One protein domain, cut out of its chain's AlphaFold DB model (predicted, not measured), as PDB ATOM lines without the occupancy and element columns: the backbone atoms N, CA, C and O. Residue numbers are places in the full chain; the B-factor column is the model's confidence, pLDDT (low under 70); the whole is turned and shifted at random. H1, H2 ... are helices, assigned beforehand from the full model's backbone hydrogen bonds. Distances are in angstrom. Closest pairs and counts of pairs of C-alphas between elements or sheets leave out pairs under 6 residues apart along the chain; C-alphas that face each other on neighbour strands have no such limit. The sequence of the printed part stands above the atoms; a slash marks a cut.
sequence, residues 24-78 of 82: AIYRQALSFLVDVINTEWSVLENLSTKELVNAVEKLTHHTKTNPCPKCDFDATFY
ATOM      1  N   ALA A  24      14.978 -53.210  22.011       90.06
ATOM      2  CA  ALA A  24      14.434 -52.866  23.319       90.06
ATOM      3  C   ALA A  24      13.328 -51.803  23.206       90.06
ATOM      4  O   ALA A  24      12.248 -52.010  23.757       90.06
ATOM      5  N   ILE A  25      13.546 -50.738  22.422       90.75
ATOM      6  CA  ILE A  25      12.531 -49.698  22.177       90.75
ATOM      7  C   ILE A  25      11.285 -50.294  21.504       90.75
ATOM      8  O   ILE A  25      10.173 -50.054  21.965       90.75
ATOM      9  N   TYR A  26      11.443 -51.131  20.471       91.44
ATOM     10  CA  TYR A  26      10.300 -51.785  19.811       91.44
ATOM     11  C   TYR A  26       9.514 -52.699  20.755       91.44
ATOM     12  O   TYR A  26       8.285 -52.702  20.731       91.44
ATOM     13  N   ARG A  27      10.204 -53.478  21.597       93.06
ATOM     14  CA  ARG A  27       9.547 -54.362  22.574       93.06
ATOM     15  C   ARG A  27       8.792 -53.568  23.635       93.06
ATOM     16  O   ARG A  27       7.689 -53.964  24.004       93.06
ATOM     17  N   GLN A  28       9.365 -52.462  24.104       92.75
ATOM     18  CA  GLN A  28       8.708 -51.558  25.048       92.75
ATOM     19  C   GLN A  28       7.474 -50.902  24.424       92.75
ATOM     20  O   GLN A  28       6.410 -50.931  25.033       92.75
ATOM     21  N   ALA A  29       7.587 -50.397  23.193       91.88
ATOM     22  CA  ALA A  29       6.466 -49.826  22.452       91.88
ATOM     23  C   ALA A  29       5.336 -50.844  22.248       91.88
ATOM     24  O   ALA A  29       4.172 -50.536  22.487       91.88
ATOM     25  N   LEU A  30       5.673 -52.079  21.865       92.88
ATOM     26  CA  LEU A  30       4.680 -53.136  21.693       92.88
ATOM     27  C   LEU A  30       4.004 -53.510  23.017       92.88
ATOM     28  O   LEU A  30       2.788 -53.660  23.048       92.88
ATOM     29  N   SER A  31       4.779 -53.639  24.097       93.88
ATOM     30  CA  SER A  31       4.234 -53.953  25.427       93.88
ATOM     31  C   SER A  31       3.268 -52.861  25.883       93.88
ATOM     32  O   SER A  31       2.148 -53.165  26.270       93.88
ATOM     33  N   PHE A  32       3.648 -51.592  25.710       92.56
ATOM     34  CA  PHE A  32       2.780 -50.449  25.982       92.56
ATOM     35  C   PHE A  32       1.459 -50.520  25.200       92.56
ATOM     36  O   PHE A  32       0.392 -50.351  25.781       92.56
ATOM     37  N   LEU A  33       1.505 -50.807  23.892       91.62
ATOM     38  CA  LEU A  33       0.289 -50.918  23.078       91.62
ATOM     39  C   LEU A  33      -0.606 -52.072  23.540       91.62
ATOM     40  O   LEU A  33      -1.823 -51.913  23.608       91.62
ATOM     41  N   VAL A  34      -0.013 -53.219  23.876       92.94
ATOM     42  CA  VAL A  34      -0.745 -54.376  24.408       92.94
ATOM     43  C   VAL A  34      -1.420 -54.028  25.735       92.94
ATOM     44  O   VAL A  34      -2.588 -54.363  25.919       92.94
ATOM     45  N   ASP A  35      -0.736 -53.313  26.627       92.94
ATOM     46  CA  ASP A  35      -1.294 -52.888  27.914       92.94
ATOM     47  C   ASP A  35      -2.470 -51.918  27.737       92.94
ATOM     48  O   ASP A  35      -3.513 -52.082  28.379       92.94
ATOM     49  N   VAL A  36      -2.351 -50.951  26.820       90.31
ATOM     50  CA  VAL A  36      -3.442 -50.022  26.475       90.31
ATOM     51  C   VAL A  36      -4.647 -50.780  25.914       90.31
ATOM     52  O   VAL A  36      -5.771 -50.569  26.367       90.31
ATOM     53  N   ILE A  37      -4.422 -51.698  24.970       91.12
ATOM     54  CA  ILE A  37      -5.496 -52.491  24.353       91.12
ATOM     55  C   ILE A  37      -6.177 -53.389  25.388       91.12
ATOM     56  O   ILE A  37      -7.402 -53.459  25.404       91.12
ATOM     57  N   ASN A  38      -5.414 -54.049  26.261       92.31
ATOM     58  CA  ASN A  38      -5.975 -54.901  27.311       92.31
ATOM     59  C   ASN A  38      -6.803 -54.095  28.317       92.31
ATOM     60  O   ASN A  38      -7.867 -54.547  28.736       92.31
ATOM     61  N   THR A  39      -6.344 -52.895  28.680       91.00
ATOM     62  CA  THR A  39      -7.061 -52.010  29.611       91.00
ATOM     63  C   THR A  39      -8.390 -51.536  29.021       91.00
ATOM     64  O   THR A  39      -9.402 -51.493  29.719       91.00
ATOM     65  N   GLU A  40      -8.412 -51.225  27.723       89.31
ATOM     66  CA  GLU A  40      -9.589 -50.693  27.023       89.31
ATOM     67  C   GLU A  40     -10.365 -51.769  26.238       89.31
ATOM     68  O   GLU A  40     -11.252 -51.445  25.445       89.31
ATOM     69  N   TRP A  41     -10.072 -53.059  26.456       91.25
ATOM     70  CA  TRP A  41     -10.599 -54.160  25.639       91.25
ATOM     71  C   TRP A  41     -12.130 -54.178  25.572       91.25
ATOM     72  O   TRP A  41     -12.698 -54.372  24.503       91.25
ATOM     73  N   SER A  42     -12.797 -53.876  26.690       89.00
ATOM     74  CA  SER A  42     -14.266 -53.803  26.780       89.00
ATOM     75  C   SER A  42     -14.914 -52.828  25.785       89.00
ATOM     76  O   SER A  42     -16.045 -53.039  25.357       89.00
ATOM     77  N   VAL A  43     -14.203 -51.768  25.394       86.75
ATOM     78  CA  VAL A  43     -14.670 -50.779  24.410       86.75
ATOM     79  C   VAL A  43     -14.260 -51.184  22.991       86.75
ATOM     80  O   VAL A  43     -14.942 -50.854  22.022       86.75
ATOM     81  N   LEU A  44     -13.143 -51.902  22.864       89.00
ATOM     82  CA  LEU A  44     -12.515 -52.255  21.593       89.00
ATOM     83  C   LEU A  44     -13.053 -53.555  20.976       89.00
ATOM     84  O   LEU A  44     -13.026 -53.691  19.755       89.00
ATOM     85  N   GLU A  45     -13.553 -54.494  21.783       89.50
ATOM     86  CA  GLU A  45     -13.881 -55.864  21.352       89.50
ATOM     87  C   GLU A  45     -14.935 -55.947  20.233       89.50
ATOM     88  O   GLU A  45     -14.915 -56.878  19.431       89.50
ATOM     89  N   ASN A  46     -15.839 -54.964  20.154       91.81
ATOM     90  CA  ASN A  46     -16.946 -54.936  19.192       91.81
ATOM     91  C   ASN A  46     -16.638 -54.112  17.928       91.81
ATOM     92  O   ASN A  46     -17.503 -53.958  17.064       91.81
ATOM     93  N   LEU A  47     -15.429 -53.555  17.814       91.81
ATOM     94  CA  LEU A  47     -15.029 -52.715  16.687       91.81
ATOM     95  C   LEU A  47     -14.500 -53.552  15.518       91.81
ATOM     96  O   LEU A  47     -13.842 -54.578  15.699       91.81
ATOM     97  N   SER A  48     -14.712 -53.076  14.289       93.12
ATOM     98  CA  SER A  48     -13.999 -53.634  13.135       93.12
ATOM     99  C   SER A  48     -12.497 -53.339  13.227       93.12
ATOM    100  O   SER A  48     -12.072 -52.399  13.896       93.12
ATOM    101  N   THR A  49     -11.664 -54.074  12.482       89.31
ATOM    102  CA  THR A  49     -10.203 -53.863  12.474       89.31
ATOM    103  C   THR A  49      -9.812 -52.410  12.188       89.31
ATOM    104  O   THR A  49      -8.889 -51.881  12.799       89.31
ATOM    105  N   LYS A  50     -10.523 -51.740  11.271       92.62
ATOM    106  CA  LYS A  50     -10.245 -50.343  10.915       92.62
ATOM    107  C   LYS A  50     -10.583 -49.391  12.063       92.62
ATOM    108  O   LYS A  50      -9.845 -48.446  12.323       92.62
ATOM    109  N   GLU A  51     -11.709 -49.625  12.724       91.50
ATOM    110  CA  GLU A  51     -12.150 -48.816  13.860       91.50
ATOM    111  C   GLU A  51     -11.258 -49.037  15.075       91.50
ATOM    112  O   GLU A  51     -10.909 -48.067  15.738       91.50
ATOM    113  N   LEU A  52     -10.817 -50.275  15.304       90.94
ATOM    114  CA  LEU A  52      -9.864 -50.630  16.347       90.94
ATOM    115  C   LEU A  52      -8.538 -49.882  16.171       90.94
ATOM    116  O   LEU A  52      -8.074 -49.247  17.112       90.94
ATOM    117  N   VAL A  53      -7.959 -49.891  14.964       91.12
ATOM    118  CA  VAL A  53      -6.714 -49.152  14.677       91.12
ATOM    119  C   VAL A  53      -6.892 -47.657  14.945       91.12
ATOM    120  O   VAL A  53      -6.089 -47.073  15.667       91.12
ATOM    121  N   ASN A  54      -7.975 -47.052  14.447       91.00
ATOM    122  CA  ASN A  54      -8.264 -45.636  14.694       91.00
ATOM    123  C   ASN A  54      -8.503 -45.325  16.181       91.00
ATOM    124  O   ASN A  54      -8.166 -44.238  16.649       91.00
ATOM    125  N   ALA A  55      -9.144 -46.234  16.919       90.56
ATOM    126  CA  ALA A  55      -9.410 -46.066  18.341       90.56
ATOM    127  C   ALA A  55      -8.107 -46.124  19.144       90.56
ATOM    128  O   ALA A  55      -7.857 -45.232  19.950       90.56
ATOM    129  N   VAL A  56      -7.250 -47.110  18.870       90.38
ATOM    130  CA  VAL A  56      -5.929 -47.224  19.497       90.38
ATOM    131  C   VAL A  56      -5.069 -46.005  19.163       90.38
ATOM    132  O   VAL A  56      -4.514 -45.411  20.079       90.38
ATOM    133  N   GLU A  57      -5.046 -45.546  17.909       90.50
ATOM    134  CA  GLU A  57      -4.313 -44.332  17.516       90.50
ATOM    135  C   GLU A  57      -4.759 -43.100  18.320       90.50
ATOM    136  O   GLU A  57      -3.930 -42.337  18.808       90.50
ATOM    137  N   LYS A  58      -6.071 -42.925  18.530       88.94
ATOM    138  CA  LYS A  58      -6.609 -41.842  19.373       88.94
ATOM    139  C   LYS A  58      -6.310 -42.021  20.862       88.94
ATOM    140  O   LYS A  58      -6.275 -41.040  21.601       88.94
ATOM    141  N   LEU A  59      -6.132 -43.245  21.338       88.38
ATOM    142  CA  LEU A  59      -5.762 -43.482  22.732       88.38
ATOM    143  C   LEU A  59      -4.289 -43.149  22.980       88.38
ATOM    144  O   LEU A  59      -3.968 -42.682  24.074       88.38
ATOM    145  N   THR A  60      -3.431 -43.370  21.979       90.00
ATOM    146  CA  THR A  60      -1.975 -43.376  22.153       90.00
ATOM    147  C   THR A  60      -1.246 -42.171  21.558       90.00
ATOM    148  O   THR A  60      -0.184 -41.814  22.056       90.00
ATOM    149  N   HIS A  61      -1.762 -41.544  20.498       88.31
ATOM    150  CA  HIS A  61      -1.043 -40.485  19.782       88.31
ATOM    151  C   HIS A  61      -1.673 -39.112  19.952       88.31
ATOM    152  O   HIS A  61      -2.895 -38.922  19.844       88.31
ATOM    153  N   HIS A  62      -0.803 -38.126  20.144       84.56
ATOM    154  CA  HIS A  62      -1.201 -36.733  20.158       84.56
ATOM    155  C   HIS A  62      -1.306 -36.233  18.717       84.56
ATOM    156  O   HIS A  62      -0.328 -36.171  17.969       84.56
ATOM    157  N   THR A  63      -2.502 -35.822  18.310       84.06
ATOM    158  CA  THR A  63      -2.729 -35.260  16.973       84.06
ATOM    159  C   THR A  63      -3.469 -33.936  17.074       84.06
ATOM    160  O   THR A  63      -4.048 -33.597  18.102       84.06
ATOM    161  N   LYS A  64      -3.504 -33.163  15.982       82.44
ATOM    162  CA  LYS A  64      -4.230 -31.878  15.950       82.44
ATOM    163  C   LYS A  64      -5.713 -32.020  16.316       82.44
ATOM    164  O   LYS A  64      -6.301 -31.079  16.834       82.44
ATOM    165  N   THR A  65      -6.313 -33.171  16.021       82.94
ATOM    166  CA  THR A  65      -7.714 -33.493  16.324       82.94
ATOM    167  C   THR A  65      -7.875 -34.311  17.610       82.94
ATOM    168  O   THR A  65      -9.006 -34.566  18.015       82.94
ATOM    169  N   ASN A  66      -6.771 -34.689  18.264       84.44
ATOM    170  CA  ASN A  66      -6.722 -35.404  19.536       84.44
ATOM    171  C   ASN A  66      -5.632 -34.799  20.449       84.44
ATOM    172  O   ASN A  66      -4.544 -35.366  20.578       84.44
ATOM    173  N   PRO A  67      -5.893 -33.620  21.044       79.00
ATOM    174  CA  PRO A  67      -4.876 -32.841  21.749       79.00
ATOM    175  C   PRO A  67      -4.544 -33.362  23.158       79.00
ATOM    176  O   PRO A  67      -3.656 -32.833  23.814       79.00
ATOM    177  N   CYS A  68      -5.272 -34.360  23.663       79.88
ATOM    178  CA  CYS A  68      -5.045 -34.933  24.990       79.88
ATOM    179  C   CYS A  68      -5.290 -36.453  24.944       79.88
ATOM    180  O   CYS A  68      -6.351 -36.911  25.377       79.88
ATOM    181  N   PRO A  69      -4.368 -37.236  24.346       83.00
ATOM    182  CA  PRO A  69      -4.462 -38.692  24.360       83.00
ATOM    183  C   PRO A  69      -4.374 -39.219  25.796       83.00
ATOM    184  O   PRO A  69      -3.714 -38.637  26.657       83.00
ATOM    185  N   LYS A  70      -5.039 -40.347  26.059       80.19
ATOM    186  CA  LYS A  70      -5.070 -40.964  27.393       80.19
ATOM    187  C   LYS A  70      -3.704 -41.526  27.790       80.19
ATOM    188  O   LYS A  70      -3.352 -41.527  28.968       80.19
ATOM    189  N   CYS A  71      -2.938 -41.989  26.809       82.88
ATOM    190  CA  CYS A  71      -1.581 -42.467  26.992       82.88
ATOM    191  C   CYS A  71      -0.704 -41.782  25.945       82.88
ATOM    192  O   CYS A  71      -0.963 -41.925  24.763       82.88
ATOM    193  N   ASP A  72       0.311 -41.023  26.350       83.75
ATOM    194  CA  ASP A  72       1.141 -40.275  25.401       83.75
ATOM    195  C   ASP A  72       2.314 -41.140  24.909       83.75
ATOM    196  O   ASP A  72       3.382 -41.221  25.534       83.75
ATOM    197  N   PHE A  73       2.092 -41.841  23.796       87.75
ATOM    198  CA  PHE A  73       3.124 -42.638  23.136       87.75
ATOM    199  C   PHE A  73       4.264 -41.755  22.630       87.75
ATOM    200  O   PHE A  73       5.430 -42.131  22.750       87.75
ATOM    201  N   ASP A  74       3.947 -40.570  22.105       84.06
ATOM    202  CA  ASP A  74       4.918 -39.682  21.467       84.06
ATOM    203  C   ASP A  74       5.872 -39.065  22.502       84.06
ATOM    204  O   ASP A  74       7.067 -38.917  22.235       84.06
ATOM    205  N   ALA A  75       5.393 -38.786  23.718       83.75
ATOM    206  CA  ALA A  75       6.254 -38.416  24.841       83.75
ATOM    207  C   ALA A  75       7.114 -39.593  25.331       83.75
ATOM    208  O   ALA A  75       8.298 -39.416  25.633       83.75
ATOM    209  N   THR A  76       6.541 -40.799  25.394       84.06
ATOM    210  CA  THR A  76       7.230 -42.000  25.903       84.06
ATOM    211  C   THR A  76       8.318 -42.493  24.937       84.06
ATOM    212  O   THR A  76       9.384 -42.938  25.367       84.06
ATOM    213  N   PHE A  77       8.091 -42.357  23.628       86.88
ATOM    214  CA  PHE A  77       8.969 -42.833  22.557       86.88
ATOM    215  C   PHE A  77       9.363 -41.704  21.588       86.88
ATOM    216  O   PHE A  77       9.365 -41.881  20.372       86.88
ATOM    217  N   TYR A  78       9.769 -40.552  22.135       79.56
ATOM    218  CA  TYR A  78      10.091 -39.311  21.403       79.56
ATOM    219  C   TYR A  78      11.070 -39.452  20.217       79.56
ATOM    220  O   TYR A  78      11.055 -38.649  19.285       79.56
TER     221      TYR A  78
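Overview. This is residues 24 to 78 of the 82 residues of an uncharacterized protein of Oceanobacillus sojae (UniProt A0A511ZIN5). The long helix H1 runs along one side; the chain turns through short H2 and folds back as H3, which packs crosswise on H1. A loop, residues 61 to 72, bulges away from H1 before short H4 comes back near it. The 55 printed residues hold four named helices, H1 to H4 in order, and no named strand: all helix. The whole is compact, radius of gyration of the C-alphas 11.3 A, spanning 31 by 27 by 17 A.

Along the chain. H1, residues 24 to 39, begins at C-alpha 24 (14.434, -52.866, 23.319) and is 22.4 A long. H2 is residues 41 to 44. H3, residues 49 to 60, is 16.5 A long. H4, residues 73 to 76, ends at C-alpha 76 (7.230, -42.000, 25.903).

Arrangement. H1, with residues 33 to 37 alone, touches residues 56 to 60 of H3, about perpendicular at 73 degrees; the closest C-alphas, of Ile 37 and Val 56, are 7.2 A apart. H2 and H3 are close but not clearly touching, closest C-alphas Leu 44 and Leu 52, 6.1 A. H4 is likewise close but not clearly touching to H3, closest C-alphas Thr 60 and Phe 73, 5.2 A. H2 and H4 are apart. In H1 and H3 every O i to N i+4 pair is within hydrogen-bond range; H2 and H4 are too short for one.

Size, cuts and confidence. The C-alphas farthest apart, of Ala 24 and Asn 46, are 31.7 A apart. The printed part has no cut; the link H3 to H4 is long. No printed residue is under 70 in pLDDT.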